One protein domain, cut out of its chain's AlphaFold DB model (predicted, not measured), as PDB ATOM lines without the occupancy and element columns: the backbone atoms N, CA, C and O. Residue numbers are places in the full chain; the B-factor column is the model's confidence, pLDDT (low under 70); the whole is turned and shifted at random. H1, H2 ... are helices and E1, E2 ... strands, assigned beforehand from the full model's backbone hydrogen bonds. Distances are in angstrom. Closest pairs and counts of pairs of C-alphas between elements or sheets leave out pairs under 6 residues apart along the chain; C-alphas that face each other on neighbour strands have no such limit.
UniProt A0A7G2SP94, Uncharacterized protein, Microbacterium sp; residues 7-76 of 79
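Overview. This is residues 7 to 76 of the 79 residues of an uncharacterized protein of Microbacterium sp (UniProt A0A7G2SP94). A twisted sheet of four antiparallel strands, E1 to E4, and one long helix, H1, make a wide V: H1 starts at one end of the sheet and runs away from it as a long arm. Residues 57 to 76 of H1 stick out, and this arm makes much of the length. The printed part has 70 residues, with E1, E2, E3, E4 and H1 in that order; the sheet's order is E1, E2, E3, E4, a meander, each strand the antiparallel neighbour of the one before. The class is mixed, helices and strands. The whole is only just extended, close to loose, with a radius of gyration of the C-alphas of 16.7 A and spans of 54 by 29 by 19 A.

Arrangement. E1, residues 8 to 14, and E2, residues 20 to 27, form a hairpin at 165 degrees, with N 11 and O 24 2.8 A apart. E2 and E3, residues 32 to 38, form a hairpin at 170 degrees, with N 23 and O 35 at 2.9 A. E3 and E4, residues 41 to 46, form a hairpin at 154 degrees, with N 36 and O 44 at 2.8 A. These three N and O pairs are within hydrogen-bond range. The edge strands E1 and E4 are apart. H1, residues 48 to 76, is on the sheet but only grazes it, with residues 48 to 52; its closest C-alphas to E3 are those of Pro 48 and Gly 32, 4.9 A. Every O i to N i+4 pair in H1 is within hydrogen-bond range.

Along the chain. E1 begins at C-alpha 8 (230.146, 419.377, 266.816) and measures 19.2 A; E2 measures 23.5 A, E3 20.2 A and E4 15.0 A. H1 runs 42.5 A from C-alpha 48 (235.218, 419.796, 279.085) to C-alpha 76 (214.799, 383.000, 284.831).

Size, cuts and confidence. The C-alphas of Asp 40 and Val 76 are the two farthest apart, 54.8 A. The printed part has no cut, and its four links are tight. Residues 74 to 76 have pLDDT under 70.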
ATOM      1  N   ILE A   7     233.628 417.364 264.363       79.50
ATOM      2  CA  ILE A   7     232.182 417.510 264.160       79.50
ATOM      3  C   ILE A   7     231.547 417.835 265.507       79.50
ATOM      4  O   ILE A   7     231.683 417.062 266.446       79.50
ATOM      5  N   GLN A   8     230.830 418.956 265.594       84.00
ATOM      6  CA  GLN A   8     230.146 419.377 266.816       84.00
ATOM      7  C   GLN A   8     228.642 419.135 266.717       84.00
ATOM      8  O   GLN A   8     227.985 419.582 265.777       84.00
ATOM      9  N   THR A   9     228.090 418.470 267.725       82.88
ATOM     10  CA  THR A   9     226.653 418.291 267.920       82.88
ATOM     11  C   THR A   9     226.190 419.229 269.027       82.88
ATOM     12  O   THR A   9     226.753 419.232 270.122       82.88
ATOM     13  N   ARG A  10     225.162 420.035 268.746       86.75
ATOM     14  CA  ARG A  10     224.559 420.966 269.704       86.75
ATOM     15  C   ARG A  10     223.180 420.466 270.119       86.75
ATOM     16  O   ARG A  10     222.317 420.250 269.274       86.75
ATOM     17  N   HIS A  11     222.981 420.347 271.422       83.56
ATOM     18  CA  HIS A  11     221.710 420.021 272.047       83.56
ATOM     19  C   HIS A  11     221.260 421.197 272.906       83.56
ATOM     20  O   HIS A  11     221.836 421.455 273.963       83.56
ATOM     21  N   ASP A  12     220.235 421.906 272.448       85.69
ATOM     22  CA  ASP A  12     219.579 422.936 273.245       85.69
ATOM     23  C   ASP A  12     218.506 422.286 274.135       85.69
ATOM     24  O   ASP A  12     217.704 421.466 273.689       85.69
ATOM     25  N   ILE A  13     218.518 422.644 275.415       82.12
ATOM     26  CA  ILE A  13     217.596 422.179 276.446       82.12
ATOM     27  C   ILE A  13     216.954 423.428 277.037       82.12
ATOM     28  O   ILE A  13     217.560 424.156 277.820       82.12
ATOM     29  N   SER A  14     215.715 423.699 276.658       78.56
ATOM     30  CA  SER A  14     214.940 424.803 277.218       78.56
ATOM     31  C   SER A  14     213.532 424.327 277.513       78.56
ATOM     32  O   SER A  14     212.906 423.688 276.667       78.56
ATOM     33  N   GLU A  15     213.022 424.675 278.685       78.69
ATOM     34  CA  GLU A  15     211.608 424.514 278.996       78.69
ATOM     35  C   GLU A  15     210.839 425.741 278.474       78.69
ATOM     36  O   GLU A  15     211.238 426.873 278.769       78.69
ATOM     37  N   PRO A  16     209.753 425.574 277.698       78.56
ATOM     38  CA  PRO A  16     208.946 426.702 277.242       78.56
ATOM     39  C   PRO A  16     208.399 427.519 278.422       78.56
ATOM     40  O   PRO A  16     207.628 427.014 279.231       78.56
ATOM     41  N   GLY A  17     208.793 428.793 278.513       80.62
ATOM     42  CA  GLY A  17     208.408 429.684 279.616       80.62
ATOM     43  C   GLY A  17     209.207 429.491 280.910       80.62
ATOM     44  O   GLY A  17     208.956 430.201 281.883       80.62
ATOM     45  N   GLY A  18     210.175 428.569 280.927       83.06
ATOM     46  CA  GLY A  18     211.086 428.379 282.048       83.06
ATOM     47  C   GLY A  18     212.115 429.514 282.155       83.06
ATOM     48  O   GLY A  18     212.465 430.140 281.152       83.06
ATOM     49  N   PRO A  19     212.649 429.783 283.359       86.31
ATOM     50  CA  PRO A  19     213.613 430.865 283.576       86.31
ATOM     51  C   PRO A  19     215.029 430.533 283.075       86.31
ATOM     52  O   PRO A  19     215.919 431.380 283.163       86.31
ATOM     53  N   PHE A  20     215.250 429.312 282.575       86.94
ATOM     54  CA  PHE A  20     216.563 428.802 282.197       86.94
ATOM     55  C   PHE A  20     216.590 428.280 280.762       86.94
ATOM     56  O   PHE A  20     215.650 427.651 280.277       86.94
ATOM     57  N   SER A  21     217.733 428.485 280.119       88.38
ATOM     58  CA  SER A  21     218.117 427.853 278.863       88.38
ATOM     59  C   SER A  21     219.440 427.136 279.073       88.38
ATOM     60  O   SER A  21     220.356 427.675 279.689       88.38
ATOM     61  N   ALA A  22     219.555 425.913 278.586       89.12
ATOM     62  CA  ALA A  22     220.783 425.146 278.641       89.12
ATOM     63  C   ALA A  22     221.189 424.697 277.241       89.12
ATOM     64  O   ALA A  22     220.349 424.475 276.373       89.12
ATOM     65  N   ALA A  23     222.489 424.579 277.015       87.75
ATOM     66  CA  ALA A  23     223.040 424.060 275.777       87.75
ATOM     67  C   ALA A  23     224.202 423.130 276.101       87.75
ATOM     68  O   ALA A  23     225.108 423.489 276.854       87.75
ATOM     69  N   MET A  24     224.174 421.944 275.507       86.38
ATOM     70  CA  MET A  24     225.274 420.995 275.526       86.38
ATOM     71  C   MET A  24     225.858 420.911 274.122       86.38
ATOM     72  O   MET A  24     225.141 420.630 273.164       86.38
ATOM     73  N   ILE A  25     227.151 421.174 273.994       86.94
ATOM     74  CA  ILE A  25     227.871 421.074 272.725       86.94
ATOM     75  C   ILE A  25     228.932 420.005 272.912       86.94
ATOM     76  O   ILE A  25     229.783 420.168 273.780       86.94
ATOM     77  N   LEU A  26     228.872 418.937 272.122       86.38
ATOM     78  CA  LEU A  26     229.811 417.815 272.157       86.38
ATOM     79  C   LEU A  26     230.471 417.665 270.795       86.38
ATOM     80  O   LEU A  26     229.790 417.746 269.775       86.38
ATOM     81  N   ASP A  27     231.772 417.417 270.774       86.25
ATOM     82  CA  ASP A  27     232.458 416.947 269.581       86.25
ATOM     83  C   ASP A  27     232.434 415.413 269.461       86.25
ATOM     84  O   ASP A  27     231.993 414.683 270.356       86.25
ATOM     85  N   ASP A  28     232.920 414.921 268.328       82.12
ATOM     86  CA  ASP A  28     233.088 413.502 268.008       82.12
ATOM     87  C   ASP A  28     234.083 412.761 268.921       82.12
ATOM     88  O   ASP A  28     234.085 411.531 268.962       82.12
ATOM     89  N   ASN A  29     234.871 413.485 269.717       79.38
ATOM     90  CA  ASN A  29     235.773 412.939 270.729       79.38
ATOM     91  C   ASN A  29     235.167 412.961 272.143       79.38
ATOM     92  O   ASN A  29     235.892 412.769 273.128       79.38
ATOM     93  N   ALA A  30     233.856 413.207 272.261       75.06
ATOM     94  CA  ALA A  30     233.139 413.370 273.526       75.06
ATOM     95  C   ALA A  30     233.736 414.471 274.426       75.06
ATOM     96  O   ALA A  30     233.646 414.414 275.657       75.06
ATOM     97  N   CYS A  31     234.363 415.477 273.815       80.06
ATOM     98  CA  CYS A  31     234.788 416.699 274.477       80.06
ATOM     99  C   CYS A  31     233.718 417.755 274.243       80.06
ATOM    100  O   CYS A  31     233.196 417.901 273.141       80.06
ATOM    101  N   GLY A  32     233.379 418.522 275.267       83.19
ATOM    102  CA  GLY A  32     232.332 419.504 275.084       83.19
ATOM    103  C   GLY A  32     232.016 420.311 276.313       83.19
ATOM    104  O   GLY A  32     232.581 420.093 277.376       83.19
ATOM    105  N   VAL A  33     231.100 421.254 276.157       85.44
ATOM    106  CA  VAL A  33     230.682 422.160 277.224       85.44
ATOM    107  C   VAL A  33     229.191 422.007 277.468       85.44
ATOM    108  O   VAL A  33     228.407 421.872 276.529       85.44
ATOM    109  N   LEU A  34     228.800 422.061 278.738       87.50
ATOM    110  CA  LEU A  34     227.418 422.284 279.143       87.50
ATOM    111  C   LEU A  34     227.332 423.669 279.756       87.50
ATOM    112  O   LEU A  34     228.063 423.981 280.695       87.50
ATOM    113  N   MET A  35     226.426 424.472 279.224       88.56
ATOM    114  CA  MET A  35     226.125 425.810 279.708       88.56
ATOM    115  C   MET A  35     224.665 425.861 280.133       88.56
ATOM    116  O   MET A  35     223.806 425.323 279.438       88.56
ATOM    117  N   VAL A  36     224.390 426.529 281.248       89.31
ATOM    118  CA  VAL A  36     223.044 426.878 281.708       89.31
ATOM    119  C   VAL A  36     223.025 428.376 281.957       89.31
ATOM    120  O   VAL A  36     223.839 428.890 282.722       89.31
ATOM    121  N   ASN A  37     222.094 429.070 281.320       88.94
ATOM    122  CA  ASN A  37     221.909 430.510 281.397       88.94
ATOM    123  C   ASN A  37     220.500 430.823 281.903       88.94
ATOM    124  O   ASN A  37     219.537 430.157 281.516       88.94
ATOM    125  N   SER A  38     220.375 431.859 282.721       89.06
ATOM    126  CA  SER A  38     219.109 432.537 282.993       89.06
ATOM    127  C   SER A  38     219.009 433.808 282.143       89.06
ATOM    128  O   SER A  38     219.935 434.154 281.406       89.06
ATOM    129  N   ALA A  39     217.893 434.530 282.264       84.31
ATOM    130  CA  ALA A  39     217.749 435.858 281.664       84.31
ATOM    131  C   ALA A  39     218.813 436.863 282.157       84.31
ATOM    132  O   ALA A  39     219.164 437.788 281.429       84.31
ATOM    133  N   ASP A  40     219.347 436.653 283.364       88.25
ATOM    134  CA  ASP A  40     220.297 437.558 284.021       88.25
ATOM    135  C   ASP A  40     221.769 437.196 283.755       88.25
ATOM    136  O   ASP A  40     222.667 437.952 284.126       88.25
ATOM    137  N   GLY A  41     222.041 436.050 283.113       85.44
ATOM    138  CA  GLY A  41     223.395 435.633 282.742       85.44
ATOM    139  C   GLY A  41     223.694 434.140 282.943       85.44
ATOM    140  O   GLY A  41     222.779 433.329 283.111       85.44
ATOM    141  N   PRO A  42     224.982 433.745 282.896       85.94
ATOM    142  CA  PRO A  42     225.389 432.356 283.062       85.94
ATOM    143  C   PRO A  42     225.185 431.894 284.507       85.94
ATOM    144  O   PRO A  42     225.708 432.484 285.449       85.94
ATOM    145  N   VAL A  43     224.441 430.805 284.668       88.94
ATOM    146  CA  VAL A  43     224.166 430.157 285.958       88.94
ATOM    147  C   VAL A  43     225.176 429.048 286.218       88.94
ATOM    148  O   VAL A  43     225.624 428.856 287.347       88.94
ATOM    149  N   PHE A  44     225.543 428.303 285.175       87.00
ATOM    150  CA  PHE A  44     226.447 427.170 285.295       87.00
ATOM    151  C   PHE A  44     227.205 426.915 283.993       87.00
ATOM    152  O   PHE A  44     226.633 426.963 282.904       87.00
ATOM    153  N   SER A  45     228.489 426.583 284.116       86.00
ATOM    154  CA  SER A  45     229.313 426.082 283.018       86.00
ATOM    155  C   SER A  45     230.142 424.900 283.505       86.00
ATOM    156  O   SER A  45     230.850 425.021 284.506       86.00
ATOM    157  N   MET A  46     230.081 423.777 282.795       86.75
ATOM    158  CA  MET A  46     230.926 422.614 283.072       86.75
ATOM    159  C   MET A  46     232.144 422.595 282.153       86.75
ATOM    160  O   MET A  46     232.005 422.710 280.934       86.75
ATOM    161  N   ASP A  47     233.322 422.407 282.750       82.75
ATOM    162  CA  ASP A  47     234.580 422.238 282.024       82.75
ATOM    163  C   ASP A  47     234.569 420.955 281.160       82.75
ATOM    164  O   ASP A  47     234.036 419.927 281.600       82.75
ATOM    165  N   PRO A  48     235.187 420.963 279.964       81.75
ATOM    166  CA  PRO A  48     235.218 419.796 279.085       81.75
ATOM    167  C   PRO A  48     235.844 418.527 279.660       81.75
ATOM    168  O   PRO A  48     235.471 417.428 279.246       81.75
ATOM    169  N   SER A  49     236.793 418.638 280.593       83.19
ATOM    170  CA  SER A  49     237.376 417.468 281.259       83.19
ATOM    171  C   SER A  49     236.344 416.763 282.145       83.19
ATOM    172  O   SER A  49     236.135 415.558 282.007       83.19
ATOM    173  N   LEU A  50     235.613 417.535 282.954       84.69
ATOM    174  CA  LEU A  50     234.537 417.037 283.811       84.69
ATOM    175  C   LEU A  50     233.375 416.469 282.993       84.69
ATOM    176  O   LEU A  50     232.833 415.423 283.346       84.69
ATOM    177  N   MET A  51     233.027 417.116 281.877       85.38
ATOM    178  CA  MET A  51     232.012 416.608 280.952       85.38
ATOM    179  C   MET A  51     232.380 415.219 280.423       85.38
ATOM    180  O   MET A  51     231.565 414.298 280.424       85.38
ATOM    181  N   ARG A  52     233.637 415.044 280.004       85.31
ATOM    182  CA  ARG A  52     234.131 413.767 279.489       85.31
ATOM    183  C   ARG A  52     234.077 412.670 280.548       85.31
ATOM    184  O   ARG A  52     233.675 411.547 280.248       85.31
ATOM    185  N   ASP A  53     234.478 412.982 281.776       88.00
ATOM    186  CA  ASP A  53     234.450 412.019 282.877       88.00
ATOM    187  C   ASP A  53     233.014 411.649 283.273       88.00
ATOM    188  O   ASP A  53     232.722 410.470 283.491       88.00
ATOM    189  N   LEU A  54     232.087 412.612 283.249       86.75
ATOM    190  CA  LEU A  54     230.657 412.362 283.435       86.75
ATOM    191  C   LEU A  54     230.100 411.424 282.356       86.75
ATOM    192  O   LEU A  54     229.422 410.449 282.682       86.75
ATOM    193  N   LEU A  55     230.406 411.670 281.079       85.50
ATOM    194  CA  LEU A  55     229.951 410.817 279.975       85.50
ATOM    195  C   LEU A  55     230.498 409.389 280.088       85.50
ATOM    196  O   LEU A  55     229.757 408.427 279.868       85.50
ATOM    197  N   LYS A  56     231.766 409.226 280.488       88.31
ATOM    198  CA  LYS A  56     232.351 407.902 280.758       88.31
ATOM    199  C   LYS A  56     231.626 407.184 281.893       88.31
ATOM    200  O   LYS A  56     231.343 405.989 281.777       88.31
ATOM    201  N   LEU A  57     231.313 407.898 282.975       90.31
ATOM    202  CA  LEU A  57     230.591 407.336 284.111       90.31
ATOM    203  C   LEU A  57     229.184 406.884 283.704       90.31
ATOM    204  O   LEU A  57     228.822 405.739 283.960       90.31
ATOM    205  N   LEU A  58     228.421 407.740 283.018       89.06
ATOM    206  CA  LEU A  58     227.082 407.406 282.521       89.06
ATOM    207  C   LEU A  58     227.116 406.188 281.589       89.06
ATOM    208  O   LEU A  58     226.324 405.264 281.756       89.06
ATOM    209  N   THR A  59     228.086 406.136 280.671       89.69
ATOM    210  CA  THR A  59     228.298 404.978 279.786       89.69
ATOM    211  C   THR A  59     228.573 403.701 280.580       89.69
ATOM    212  O   THR A  59     228.012 402.648 280.289       89.69
ATOM    213  N   THR A  60     229.404 403.788 281.620       93.62
ATOM    214  CA  THR A  60     229.713 402.645 282.491       93.62
ATOM    215  C   THR A  60     228.468 402.164 283.233       93.62
ATOM    216  O   THR A  60     228.212 400.962 283.284       93.62
ATOM    217  N   CYS A  61     227.650 403.082 283.756       93.25
ATOM    218  CA  CYS A  61     226.384 402.739 284.404       93.25
ATOM    219  C   CYS A  61     225.427 402.017 283.448       93.25
ATOM    220  O   CYS A  61     224.777 401.050 283.845       93.25
ATOM    221  N   GLU A  62     225.358 402.447 282.188       93.56
ATOM    222  CA  GLU A  62     224.540 401.798 281.163       93.56
ATOM    223  C   GLU A  62     225.006 400.373 280.843       93.56
ATOM    224  O   GLU A  62     224.180 399.463 280.742       93.56
ATOM    225  N   LEU A  63     226.321 400.150 280.766       93.94
ATOM    226  CA  LEU A  63     226.890 398.810 280.597       93.94
ATOM    227  C   LEU A  63     226.547 397.902 281.781       93.94
ATOM    228  O   LEU A  63     226.026 396.805 281.584       93.94
ATOM    229  N   VAL A  64     226.740 398.389 283.011       93.62
ATOM    230  CA  VAL A  64     226.381 397.645 284.229       93.62
ATOM    231  C   VAL A  64     224.887 397.313 284.241       93.62
ATOM    232  O   VAL A  64     224.502 396.186 284.550       93.62
ATOM    233  N   ARG A  65     224.023 398.260 283.859       92.69
ATOM    234  CA  ARG A  65     222.574 398.037 283.762       92.69
ATOM    235  C   ARG A  65     222.231 396.953 282.737       92.69
ATOM    236  O   ARG A  65     221.377 396.108 283.009       92.69
ATOM    237  N   ALA A  66     222.891 396.958 281.580       91.25
ATOM    238  CA  ALA A  66     222.700 395.945 280.548       91.25
ATOM    239  C   ALA A  66     223.149 394.550 281.013       91.25
ATOM    240  O   ALA A  66     222.438 393.569 280.772       91.25
ATOM    241  N   ASP A  67     224.279 394.467 281.716       92.69
ATOM    242  CA  ASP A  67     224.804 393.217 282.268       92.69
ATOM    243  C   ASP A  67     223.882 392.647 283.347       92.69
ATOM    244  O   ASP A  67     223.530 391.467 283.295       92.69
ATOM    245  N   LEU A  68     223.389 393.488 284.260       91.25
ATOM    246  CA  LEU A  68     222.400 393.088 285.266       91.25
ATOM    247  C   LEU A  68     221.112 392.562 284.616       91.25
ATOM    248  O   LEU A  68     220.610 391.502 284.993       91.25
ATOM    249  N   ALA A  69     220.597 393.251 283.595       88.81
ATOM    250  CA  ALA A  69     219.404 392.820 282.866       88.81
ATOM    251  C   ALA A  69     219.617 391.514 282.075       88.81
ATOM    252  O   ALA A  69     218.659 390.779 281.804       88.81
ATOM    253  N   ARG A  70     220.854 391.220 281.658       88.19
ATOM    254  CA  ARG A  70     221.215 389.957 281.002       88.19
ATOM    255  C   ARG A  70     221.328 388.821 282.017       88.19
ATOM    256  O   ARG A  70     220.737 387.768 281.793       88.19
ATOM    257  N   ALA A  71     222.013 389.053 283.136       83.56
ATOM    258  CA  ALA A  71     222.161 388.082 284.216       83.56
ATOM    259  C   ALA A  71     220.799 387.659 284.783       83.56
ATOM    260  O   ALA A  71     220.545 386.465 284.934       83.56
ATOM    261  N   HIS A  72     219.894 388.621 284.992       82.44
ATOM    262  CA  HIS A  72     218.531 388.354 285.454       82.44
ATOM    263  C   HIS A  72     217.732 387.475 284.477       82.44
ATOM    264  O   HIS A  72     217.028 386.563 284.894       82.44
ATOM    265  N   ARG A  73     217.865 387.690 283.160       72.75
ATOM    266  CA  ARG A  73     217.202 386.843 282.152       72.75
ATOM    267  C   ARG A  73     217.768 385.425 282.093       72.75
ATOM    268  O   ARG A  73     217.009 384.496 281.849       72.75
ATOM    269  N   SER A  74     219.068 385.260 282.336       68.38
ATOM    270  CA  SER A  74     219.702 383.937 282.393       68.38
ATOM    271  C   SER A  74     219.219 383.127 283.595       68.38
ATOM    272  O   SER A  74     218.995 381.933 283.465       68.38
ATOM    273  N   THR A  75     218.991 383.776 284.740       61.69
ATOM    274  CA  THR A  75     218.499 383.099 285.953       61.69
ATOM    275  C   THR A  75     217.036 382.673 285.845       61.69
ATOM    276  O   THR A  75     216.643 381.719 286.498       61.69
ATOM    277  N   VAL A  76     216.222 383.343 285.025       60.94
ATOM    278  CA  VAL A  76     214.799 383.000 284.831       60.94
ATOM    279  C   VAL A  76     214.597 381.812 283.879       60.94
ATOM    280  O   VAL A  76     213.569 381.155 283.951       60.94
TER     281      VAL A  76